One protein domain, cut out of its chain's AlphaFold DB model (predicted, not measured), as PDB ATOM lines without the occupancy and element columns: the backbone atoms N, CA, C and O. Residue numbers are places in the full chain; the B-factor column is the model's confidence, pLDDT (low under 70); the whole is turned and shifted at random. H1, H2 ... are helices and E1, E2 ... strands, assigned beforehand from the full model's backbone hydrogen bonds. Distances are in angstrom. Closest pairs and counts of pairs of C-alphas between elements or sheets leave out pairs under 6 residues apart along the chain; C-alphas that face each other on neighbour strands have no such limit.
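Overview. This is residues 98 to 180 of the 270 residues of an uncharacterized protein of Methanocalculus sp. MSAO_Arc1 (UniProt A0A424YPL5). A small three-stranded sheet has the long helix H3 running slantwise over one face, while H2 starts where E3 ends, touches the middle of H3 with its first turns and slants away from the sheet. The short helix H1 sits at one end of the sheet, and residues 174 to 179 stick out. The 83 printed residues have three named helices and three named strands, in the order E1 H1 E2 E3 H2 H3; the sheet, E1 E2 E3, is antiparallel, and the class is mostly helix. The whole is elongated, 44 by 27 by 17 A, and only just compact, close to loose, with a radius of gyration of the C-alphas of 14.1 A.

Arrangement. Inner strand E2, residues 113 to 117, pairs antiparallel with E1, residues 98 to 100, where N 99 and O 116 are 3.0 A apart. E2 and E3, residues 120 to 123, form a hairpin, with N 114 and O 122 2.8 A apart. H3, residues 151 to 177, has a height over the sheet of 9.8 A; its closest C-alphas to E2 are Ile 166 and Val 117, 6.9 A. H2, residues 124 to 140, only grazes the sheet with residues 124 to 127. H2 and H3 touch at a steep tilt of 62 degrees, opposite ways, closest at the C-alphas of Met 127 and Val 161, 6.3 A. H1, residues 102 to 107, is on the sheet; with H3 it gives two layers, helices on one face of a sheet. In H1, H2 and H3 every O i to N i+4 pair is within hydrogen-bond range.

Along the chain. E1 begins at C-alpha 98 (49.067, 87.584, -13.753). H2 is 24.5 A long; H3, 39.1 A, ends at C-alpha 177 (44.809, 104.658, -11.738).

Size, cuts and confidence. The C-alphas farthest apart, of Glu 149 and Gly 179, are 46.6 A apart. The printed part has no cut and no long link. Residues 147 to 149 are under pLDDT 70.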
ATOM      1  N   ILE A  98      49.103  88.355 -14.999       97.31
ATOM      2  CA  ILE A  98      49.067  87.584 -13.753       97.31
ATOM      3  C   ILE A  98      49.998  86.379 -13.884       97.31
ATOM      4  O   ILE A  98      49.736  85.452 -14.655       97.31
ATOM      5  N   GLU A  99      51.056  86.362 -13.079       97.00
ATOM      6  CA  GLU A  99      51.964  85.224 -12.939       97.00
ATOM      7  C   GLU A  99      51.796  84.616 -11.540       97.00
ATOM      8  O   GLU A  99      52.125  85.265 -10.555       97.00
ATOM      9  N   GLN A 100      51.284  83.386 -11.430       95.50
ATOM     10  CA  GLN A 100      51.163  82.672 -10.149       95.50
ATOM     11  C   GLN A 100      52.304  81.663  -9.953       95.50
ATOM     12  O   GLN A 100      52.797  81.073 -10.917       95.50
ATOM     13  N   ASP A 101      52.687  81.429  -8.698       95.75
ATOM     14  CA  ASP A 101      53.642  80.396  -8.293       95.75
ATOM     15  C   ASP A 101      52.950  79.352  -7.400       95.75
ATOM     16  O   ASP A 101      52.896  79.471  -6.173       95.75
ATOM     17  N   ASP A 102      52.456  78.281  -8.031       93.75
ATOM     18  CA  ASP A 102      51.796  77.154  -7.357       93.75
ATOM     19  C   ASP A 102      52.660  76.520  -6.254       93.75
ATOM     20  O   ASP A 102      52.141  76.010  -5.257       93.75
ATOM     21  N   ALA A 103      53.990  76.522  -6.416       92.81
ATOM     22  CA  ALA A 103      54.892  75.947  -5.426       92.81
ATOM     23  C   ALA A 103      54.993  76.849  -4.190       92.81
ATOM     24  O   ALA A 103      54.979  76.344  -3.062       92.81
ATOM     25  N   ALA A 104      55.043  78.169  -4.390       92.81
ATOM     26  CA  ALA A 104      54.997  79.139  -3.302       92.81
ATOM     27  C   ALA A 104      53.641  79.115  -2.572       92.81
ATOM     28  O   ALA A 104      53.611  79.136  -1.339       92.81
ATOM     29  N   ILE A 105      52.533  78.983  -3.307       92.62
ATOM     30  CA  ILE A 105      51.185  78.816  -2.738       92.62
ATOM     31  C   ILE A 105      51.133  77.566  -1.847       92.62
ATOM     32  O   ILE A 105      50.648  77.616  -0.715       92.62
ATOM     33  N   ALA A 106      51.662  76.438  -2.327       89.88
ATOM     34  CA  ALA A 106      51.589  75.170  -1.611       89.88
ATOM     35  C   ALA A 106      52.460  75.124  -0.342       89.88
ATOM     36  O   ALA A 106      51.968  74.717   0.710       89.88
ATOM     37  N   ASP A 107      53.738  75.510  -0.435       89.06
ATOM     38  CA  ASP A 107      54.735  75.295   0.637       89.06
ATOM     39  C   ASP A 107      55.852  76.361   0.649       89.06
ATOM     40  O   ASP A 107      56.985  76.113   1.062       89.06
ATOM     41  N   GLY A 108      55.565  77.561   0.137       89.75
ATOM     42  CA  GLY A 108      56.507  78.679   0.151       89.75
ATOM     43  C   GLY A 108      56.803  79.217   1.554       89.75
ATOM     44  O   GLY A 108      56.086  78.962   2.521       89.75
ATOM     45  N   ALA A 109      57.864  80.021   1.656       94.12
ATOM     46  CA  ALA A 109      58.103  80.850   2.836       94.12
ATOM     47  C   ALA A 109      57.098  82.014   2.896       94.12
ATOM     48  O   ALA A 109      56.529  82.395   1.877       94.12
ATOM     49  N   ASP A 110      56.890  82.603   4.074       91.44
ATOM     50  CA  ASP A 110      55.897  83.673   4.272       91.44
ATOM     51  C   ASP A 110      56.196  84.951   3.462       91.44
ATOM     52  O   ASP A 110      55.280  85.692   3.104       91.44
ATOM     53  N   ASP A 111      57.467  85.198   3.146       94.31
ATOM     54  CA  ASP A 111      57.942  86.303   2.307       94.31
ATOM     55  C   ASP A 111      58.044  85.939   0.815       94.31
ATOM     56  O   ASP A 111      58.443  86.773   0.004       94.31
ATOM     57  N   ALA A 112      57.692  84.708   0.429       96.56
ATOM     58  CA  ALA A 112      57.670  84.307  -0.970       96.56
ATOM     59  C   ALA A 112      56.493  84.965  -1.705       96.56
ATOM     60  O   ALA A 112      55.375  85.017  -1.186       96.56
ATOM     61  N   ALA A 113      56.733  85.423  -2.933       97.19
ATOM     62  CA  ALA A 113      55.675  85.867  -3.828       97.19
ATOM     63  C   ALA A 113      54.884  84.649  -4.331       97.19
ATOM     64  O   ALA A 113      55.463  83.715  -4.881       97.19
ATOM     65  N   ILE A 114      53.570  84.662  -4.121       97.56
ATOM     66  CA  ILE A 114      52.643  83.629  -4.604       97.56
ATOM     67  C   ILE A 114      52.002  84.007  -5.936       97.56
ATOM     68  O   ILE A 114      51.587  83.134  -6.694       97.56
ATOM     69  N   ALA A 115      51.927  85.305  -6.218       97.25
ATOM     70  CA  ALA A 115      51.473  85.838  -7.485       97.25
ATOM     71  C   ALA A 115      52.122  87.200  -7.751       97.25
ATOM     72  O   ALA A 115      52.479  87.918  -6.817       97.25
ATOM     73  N   VAL A 116      52.247  87.561  -9.021       97.69
ATOM     74  CA  VAL A 116      52.644  88.887  -9.487       97.69
ATOM     75  C   VAL A 116      51.535  89.413 -10.387       97.69
ATOM     76  O   VAL A 116      51.209  88.784 -11.390       97.69
ATOM     77  N   VAL A 117      50.951  90.552 -10.020       97.94
ATOM     78  CA  VAL A 117      49.805  91.169 -10.697       97.94
ATOM     79  C   VAL A 117      50.224  92.529 -11.242       97.94
ATOM     80  O   VAL A 117      50.453  93.467 -10.479       97.94
ATOM     81  N   ASN A 118      50.371  92.649 -12.562       97.12
ATOM     82  CA  ASN A 118      50.870  93.860 -13.232       97.12
ATOM     83  C   ASN A 118      52.210  94.378 -12.655       97.12
ATOM     84  O   ASN A 118      52.487  95.579 -12.646       97.12
ATOM     85  N   GLY A 119      53.056  93.460 -12.175       95.88
ATOM     86  CA  GLY A 119      54.349  93.765 -11.551       95.88
ATOM     87  C   GLY A 119      54.313  94.009 -10.038       95.88
ATOM     88  O   GLY A 119      55.367  94.277  -9.463       95.88
ATOM     89  N   GLU A 120      53.151  93.911  -9.391       96.75
ATOM     90  CA  GLU A 120      53.005  93.952  -7.932       96.75
ATOM     91  C   GLU A 120      52.980  92.536  -7.347       96.75
ATOM     92  O   GLU A 120      52.200  91.694  -7.780       96.75
ATOM     93  N   GLU A 121      53.851  92.260  -6.376       97.56
ATOM     94  CA  GLU A 121      53.956  90.944  -5.741       97.56
ATOM     95  C   GLU A 121      52.917  90.780  -4.624       97.56
ATOM     96  O   GLU A 121      52.878  91.558  -3.670       97.56
ATOM     97  N   ILE A 122      52.140  89.703  -4.693       96.69
ATOM     98  CA  ILE A 122      51.305  89.217  -3.596       96.69
ATOM     99  C   ILE A 122      52.138  88.214  -2.805       96.69
ATOM    100  O   ILE A 122      52.595  87.204  -3.342       96.69
ATOM    101  N   GLN A 123      52.353  88.494  -1.522       97.12
ATOM    102  CA  GLN A 123      53.146  87.642  -0.637       97.12
ATOM    103  C   GLN A 123      52.310  86.520  -0.025       97.12
ATOM    104  O   GLN A 123      51.129  86.685   0.284       97.12
ATOM    105  N   ARG A 124      52.965  85.393   0.252       95.88
ATOM    106  CA  ARG A 124      52.351  84.241   0.911       95.88
ATOM    107  C   ARG A 124      51.775  84.582   2.285       95.88
ATOM    108  O   ARG A 124      50.720  84.072   2.641       95.88
ATOM    109  N   SER A 125      52.436  85.451   3.044       96.12
ATOM    110  CA  SER A 125      51.950  85.936   4.341       96.12
ATOM    111  C   SER A 125      50.547  86.545   4.267       96.12
ATOM    112  O   SER A 125      49.747  86.306   5.168       96.12
ATOM    113  N   ALA A 126      50.217  87.262   3.186       94.06
ATOM    114  CA  ALA A 126      48.877  87.812   2.981       94.06
ATOM    115  C   ALA A 126      47.833  86.704   2.769       94.06
ATOM    116  O   ALA A 126      46.758  86.753   3.356       94.06
ATOM    117  N   MET A 127      48.174  85.669   1.995       95.12
ATOM    118  CA  MET A 127      47.317  84.491   1.811       95.12
ATOM    119  C   MET A 127      47.111  83.728   3.114       95.12
ATOM    120  O   MET A 127      45.985  83.358   3.409       95.12
ATOM    121  N   VAL A 128      48.158  83.521   3.913       93.81
ATOM    122  CA  VAL A 128      48.031  82.830   5.207       93.81
ATOM    123  C   VAL A 128      47.127  83.610   6.164       93.81
ATOM    124  O   VAL A 128      46.277  83.007   6.813       93.81
ATOM    125  N   ALA A 129      47.271  84.938   6.223       91.25
ATOM    126  CA  ALA A 129      46.412  85.785   7.050       91.25
ATOM    127  C   ALA A 129      44.942  85.739   6.591       91.25
ATOM    128  O   ALA A 129      44.044  85.580   7.414       91.25
ATOM    129  N   ALA A 130      44.698  85.818   5.281       90.69
ATOM    130  CA  ALA A 130      43.353  85.726   4.717       90.69
ATOM    131  C   ALA A 130      42.734  84.319   4.882       90.69
ATOM    132  O   ALA A 130      41.547  84.204   5.175       90.69
ATOM    133  N   GLU A 131      43.532  83.250   4.767       91.25
ATOM    134  CA  GLU A 131      43.113  81.867   5.047       91.25
ATOM    135  C   GLU A 131      42.680  81.716   6.515       91.25
ATOM    136  O   GLU A 131      41.626  81.149   6.789       91.25
ATOM    137  N   GLU A 132      43.444  82.263   7.467       89.75
ATOM    138  CA  GLU A 132      43.098  82.228   8.894       89.75
ATOM    139  C   GLU A 132      41.796  82.980   9.198       89.75
ATOM    140  O   GLU A 132      40.944  82.465   9.928       89.75
ATOM    141  N   GLN A 133      41.611  84.157   8.599       85.25
ATOM    142  CA  GLN A 133      40.382  84.935   8.741       85.25
ATOM    143  C   GLN A 133      39.158  84.169   8.219       85.25
ATOM    144  O   GLN A 133      38.108  84.163   8.865       85.25
ATOM    145  N   GLU A 134      39.275  83.503   7.072       86.81
ATOM    146  CA  GLU A 134      38.167  82.743   6.492       86.81
ATOM    147  C   GLU A 134      37.844  81.479   7.299       86.81
ATOM    148  O   GLU A 134      36.678  81.170   7.552       86.81
ATOM    149  N   LEU A 135      38.864  80.784   7.813       88.38
ATOM    150  CA  LEU A 135      38.660  79.659   8.728       88.38
ATOM    151  C   LEU A 135      37.937  80.084  10.005       88.38
ATOM    152  O   LEU A 135      37.069  79.356  10.485       88.38
ATOM    153  N   GLU A 136      38.271  81.246  10.565       85.06
ATOM    154  CA  GLU A 136      37.600  81.731  11.769       85.06
ATOM    155  C   GLU A 136      36.123  82.041  11.504       85.06
ATOM    156  O   GLU A 136      35.262  81.692  12.311       85.06
ATOM    157  N   GLN A 137      35.799  82.593  10.334       81.56
ATOM    158  CA  GLN A 137      34.409  82.784   9.918       81.56
ATOM    159  C   GLN A 137      33.656  81.457   9.793       81.56
ATOM    160  O   GLN A 137      32.551  81.322  10.325       81.56
ATOM    161  N   LEU A 138      34.267  80.447   9.171       85.88
ATOM    162  CA  LEU A 138      33.677  79.112   9.068       85.88
ATOM    163  C   LEU A 138      33.442  78.484  10.452       85.88
ATOM    164  O   LEU A 138      32.370  77.927  10.702       85.88
ATOM    165  N   ARG A 139      34.382  78.638  11.392       86.00
ATOM    166  CA  ARG A 139      34.211  78.186  12.785       86.00
ATOM    167  C   ARG A 139      33.078  78.913  13.494       86.00
ATOM    168  O   ARG A 139      32.308  78.276  14.213       86.00
ATOM    169  N   MET A 140      32.947  80.223  13.288       81.44
ATOM    170  CA  MET A 140      31.842  81.009  13.845       81.44
ATOM    171  C   MET A 140      30.481  80.554  13.306       81.44
ATOM    172  O   MET A 140      29.502  80.548  14.052       81.44
ATOM    173  N   MET A 141      30.420  80.106  12.050       83.50
ATOM    174  CA  MET A 141      29.230  79.481  11.458       83.50
ATOM    175  C   MET A 141      29.004  78.029  11.926       83.50
ATOM    176  O   MET A 141      28.011  77.408  11.554       83.50
ATOM    177  N   GLY A 142      29.888  77.487  12.770       84.31
ATOM    178  CA  GLY A 142      29.782  76.143  13.334       84.31
ATOM    179  C   GLY A 142      30.348  75.033  12.447       84.31
ATOM    180  O   GLY A 142      30.120  73.860  12.747       84.31
ATOM    181  N   PHE A 143      31.079  75.371  11.379       82.50
ATOM    182  CA  PHE A 143      31.779  74.382  10.565       82.50
ATOM    183  C   PHE A 143      33.038  73.884  11.272       82.50
ATOM    184  O   PHE A 143      33.787  74.653  11.877       82.50
ATOM    185  N   ASP A 144      33.283  72.581  11.160       78.56
ATOM    186  CA  ASP A 144      34.534  71.983  11.602       78.56
ATOM    187  C   ASP A 144      35.614  72.229  10.542       78.56
ATOM    188  O   ASP A 144      35.504  71.789   9.393       78.56
ATOM    189  N   THR A 145      36.641  72.985  10.921       73.94
ATOM    190  CA  THR A 145      37.727  73.401  10.033       73.94
ATOM    191  C   THR A 145      39.020  72.627  10.298       73.94
ATOM    192  O   THR A 145      40.104  73.145  10.018       73.94
ATOM    193  N   ASP A 146      38.958  71.440  10.911       76.31
ATOM    194  CA  ASP A 146      40.158  70.642  11.171       76.31
ATOM    195  C   ASP A 146      40.822  70.195   9.849       76.31
ATOM    196  O   ASP A 146      40.438  69.223   9.191       76.31
ATOM    197  N   ALA A 147      41.883  70.915   9.466       60.12
ATOM    198  CA  ALA A 147      42.626  70.750   8.211       60.12
ATOM    199  C   ALA A 147      43.191  69.330   7.992       60.12
ATOM    200  O   ALA A 147      43.519  68.949   6.867       60.12
ATOM    201  N   GLY A 148      43.315  68.538   9.063       62.28
ATOM    202  CA  GLY A 148      43.777  67.151   9.012       62.28
ATOM    203  C   GLY A 148      42.763  66.169   8.418       62.28
ATOM    204  O   GLY A 148      43.180  65.140   7.885       62.28
ATOM    205  N   GLU A 149      41.465  66.477   8.475       63.78
ATOM    206  CA  GLU A 149      40.401  65.580   8.004       63.78
ATOM    207  C   GLU A 149      39.853  65.974   6.622       63.78
ATOM    208  O   GLU A 149      39.282  65.126   5.937       63.78
ATOM    209  N   ASN A 150      40.089  67.213   6.162       76.25
ATOM    210  CA  ASN A 150      39.485  67.735   4.931       76.25
ATOM    211  C   ASN A 150      40.469  68.514   4.028       76.25
ATOM    212  O   ASN A 150      40.327  69.713   3.785       76.25
ATOM    213  N   GLN A 151      41.490  67.815   3.519       81.75
ATOM    214  CA  GLN A 151      42.540  68.403   2.669       81.75
ATOM    215  C   GLN A 151      42.011  69.039   1.373       81.75
ATOM    216  O   GLN A 151      42.558  70.045   0.928       81.75
ATOM    217  N   GLU A 152      40.960  68.473   0.772       85.50
ATOM    218  CA  GLU A 152      40.353  69.019  -0.449       85.50
ATOM    219  C   GLU A 152      39.667  70.365  -0.179       85.50
ATOM    220  O   GLU A 152      39.862  71.310  -0.940       85.50
ATOM    221  N   MET A 153      38.942  70.491   0.940       85.25
ATOM    222  CA  MET A 153      38.346  71.764   1.364       85.25
ATOM    223  C   MET A 153      39.417  72.829   1.599       85.25
ATOM    224  O   MET A 153      39.301  73.930   1.069       85.25
ATOM    225  N   MET A 154      40.503  72.481   2.295       86.00
ATOM    226  CA  MET A 154      41.614  73.409   2.530       86.00
ATOM    227  C   MET A 154      42.289  73.865   1.232       86.00
ATOM    228  O   MET A 154      42.714  75.013   1.119       86.00
ATOM    229  N   GLN A 155      42.395  72.982   0.235       88.38
ATOM    230  CA  GLN A 155      42.932  73.353  -1.070       88.38
ATOM    231  C   GLN A 155      41.997  74.313  -1.817       88.38
ATOM    232  O   GLN A 155      42.477  75.294  -2.382       88.38
ATOM    233  N   MET A 156      40.687  74.051  -1.813       88.81
ATOM    234  CA  MET A 156      39.700  74.945  -2.430       88.81
ATOM    235  C   MET A 156      39.694  76.318  -1.760       88.81
ATOM    236  O   MET A 156      39.749  77.326  -2.458       88.81
ATOM    237  N   LEU A 157      39.726  76.348  -0.425       90.25
ATOM    238  CA  LEU A 157      39.831  77.577   0.352       90.25
ATOM    239  C   LEU A 157      41.073  78.379  -0.046       90.25
ATOM    240  O   LEU A 157      40.980  79.572  -0.320       90.25
ATOM    241  N   ARG A 158      42.237  77.727  -0.129       91.75
ATOM    242  CA  ARG A 158      43.476  78.410  -0.510       91.75
ATOM    243  C   ARG A 158      43.394  79.021  -1.905       91.75
ATOM    244  O   ARG A 158      43.808  80.159  -2.075       91.75
ATOM    245  N   LEU A 159      42.866  78.286  -2.886       91.38
ATOM    246  CA  LEU A 159      42.691  78.811  -4.243       91.38
ATOM    247  C   LEU A 159      41.755  80.025  -4.250       91.38
ATOM    248  O   LEU A 159      42.107  81.051  -4.823       91.38
ATOM    249  N   GLN A 160      40.631  79.947  -3.534       91.88
ATOM    250  CA  GLN A 160      39.695  81.063  -3.403       91.88
ATOM    251  C   GLN A 160      40.348  82.291  -2.751       91.88
ATOM    252  O   GLN A 160      40.174  83.409  -3.226       91.88
ATOM    253  N   VAL A 161      41.142  82.097  -1.695       94.12
ATOM    254  CA  VAL A 161      41.884  83.184  -1.041       94.12
ATOM    255  C   VAL A 161      42.885  83.829  -2.001       94.12
ATOM    256  O   VAL A 161      42.971  85.054  -2.055       94.12
ATOM    257  N   VAL A 162      43.629  83.033  -2.774       95.31
ATOM    258  CA  VAL A 162      44.573  83.557  -3.774       95.31
ATOM    259  C   VAL A 162      43.843  84.369  -4.842       95.31
ATOM    260  O   VAL A 162      44.249  85.497  -5.125       95.31
ATOM    261  N   ASP A 163      42.747  83.841  -5.388       94.12
ATOM    262  CA  ASP A 163      41.937  84.534  -6.391       94.12
ATOM    263  C   ASP A 163      41.374  85.856  -5.841       94.12
ATOM    264  O   ASP A 163      41.463  86.891  -6.507       94.12
ATOM    265  N   ASN A 164      40.896  85.865  -4.593       91.50
ATOM    266  CA  ASN A 164      40.409  87.071  -3.921       91.50
ATOM    267  C   ASN A 164      41.515  88.111  -3.702       91.50
ATOM    268  O   ASN A 164      41.281  89.305  -3.899       91.50
ATOM    269  N   LEU A 165      42.731  87.693  -3.338       94.38
ATOM    270  CA  LEU A 165      43.868  88.607  -3.199       94.38
ATOM    271  C   LEU A 165      44.266  89.219  -4.544       94.38
ATOM    272  O   LEU A 165      44.563  90.414  -4.612       94.38
ATOM    273  N   ILE A 166      44.233  88.431  -5.619       95.88
ATOM    274  CA  ILE A 166      44.487  88.917  -6.980       95.88
ATOM    275  C   ILE A 166      43.414  89.930  -7.386       95.88
ATOM    276  O   ILE A 166      43.757  91.036  -7.803       95.88
ATOM    277  N   ALA A 167      42.133  89.599  -7.211       94.56
ATOM    278  CA  ALA A 167      41.024  90.501  -7.512       94.56
ATOM    279  C   ALA A 167      41.128  91.814  -6.717       94.56
ATOM    280  O   ALA A 167      41.084  92.896  -7.302       94.56
ATOM    281  N   THR A 168      41.375  91.732  -5.408       92.94
ATOM    282  CA  THR A 168      41.584  92.896  -4.529       92.94
ATOM    283  C   THR A 168      42.747  93.766  -5.011       92.94
ATOM    284  O   THR A 168      42.624  94.990  -5.081       92.94
ATOM    285  N   THR A 169      43.862  93.146  -5.408       95.56
ATOM    286  CA  THR A 169      45.033  93.857  -5.947       95.56
ATOM    287  C   THR A 169      44.677  94.599  -7.234       95.56
ATOM    288  O   THR A 169      44.995  95.778  -7.377       95.56
ATOM    289  N   LEU A 170      43.943  93.959  -8.147       96.06
ATOM    290  CA  LEU A 170      43.498  94.580  -9.396       96.06
ATOM    291  C   LEU A 170      42.578  95.780  -9.160       96.06
ATOM    292  O   LEU A 170      42.756  96.821  -9.794       96.06
ATOM    293  N   VAL A 171      41.622  95.666  -8.238       95.25
ATOM    294  CA  VAL A 171      40.730  96.783  -7.898       95.25
ATOM    295  C   VAL A 171      41.507  97.927  -7.257       95.25
ATOM    296  O   VAL A 171      41.319  99.080  -7.637       95.25
ATOM    297  N   SER A 172      42.430  97.624  -6.342       94.69
ATOM    298  CA  SER A 172      43.306  98.622  -5.720       94.69
ATOM    299  C   SER A 172      44.144  99.377  -6.762       94.69
ATOM    300  O   SER A 172      44.205 100.610  -6.751       94.69
ATOM    301  N   GLN A 173      44.710  98.660  -7.738       95.94
ATOM    302  CA  GLN A 173      45.430  99.263  -8.863       95.94
ATOM    303  C   GLN A 173      44.519 100.174  -9.694       95.94
ATOM    304  O   GLN A 173      44.913 101.288 -10.038       95.94
ATOM    305  N   LYS A 174      43.275  99.760  -9.965       96.12
ATOM    306  CA  LYS A 174      42.310 100.609 -10.676       96.12
ATOM    307  C   LYS A 174      41.878 101.834  -9.877       96.12
ATOM    308  O   LYS A 174      41.734 102.904 -10.467       96.12
ATOM    309  N   ALA A 175      41.728 101.716  -8.561       94.94
ATOM    310  CA  ALA A 175      41.469 102.856  -7.691       94.94
ATOM    311  C   ALA A 175      42.618 103.879  -7.776       94.94
ATOM    312  O   ALA A 175      42.380 105.077  -7.955       94.94
ATOM    313  N   ALA A 176      43.866 103.403  -7.737       94.75
ATOM    314  CA  ALA A 176      45.050 104.243  -7.894       94.75
ATOM    315  C   ALA A 176      45.125 104.902  -9.285       94.75
ATOM    316  O   ALA A 176      45.374 106.107  -9.376       94.75
ATOM    317  N   ASP A 177      44.849 104.152 -10.357       95.25
ATOM    318  CA  ASP A 177      44.809 104.658 -11.738       95.25
ATOM    319  C   ASP A 177      43.721 105.726 -11.940       95.25
ATOM    320  O   ASP A 177      43.930 106.708 -12.657       95.25
ATOM    321  N   ALA A 178      42.572 105.568 -11.276       94.88
ATOM    322  CA  ALA A 178      41.484 106.546 -11.255       94.88
ATOM    323  C   ALA A 178      41.811 107.796 -10.412       94.88
ATOM    324  O   ALA A 178      41.051 108.765 -10.407       94.88
ATOM    325  N   GLY A 179      42.949 107.806  -9.708       94.06
ATOM    326  CA  GLY A 179      43.363 108.909  -8.845       94.06
ATOM    327  C   GLY A 179      42.571 108.994  -7.539       94.06
ATOM    328  O   GLY A 179      42.543 110.059  -6.919       94.06
ATOM    329  N   ILE A 180      41.935 107.897  -7.116       93.56
ATOM    330  CA  ILE A 180      41.240 107.814  -5.833       93.56
ATOM    331  C   ILE A 180      42.300 107.755  -4.734       93.56
ATOM    332  O   ILE A 180      43.005 106.764  -4.561       93.56
TER     333      ILE A 180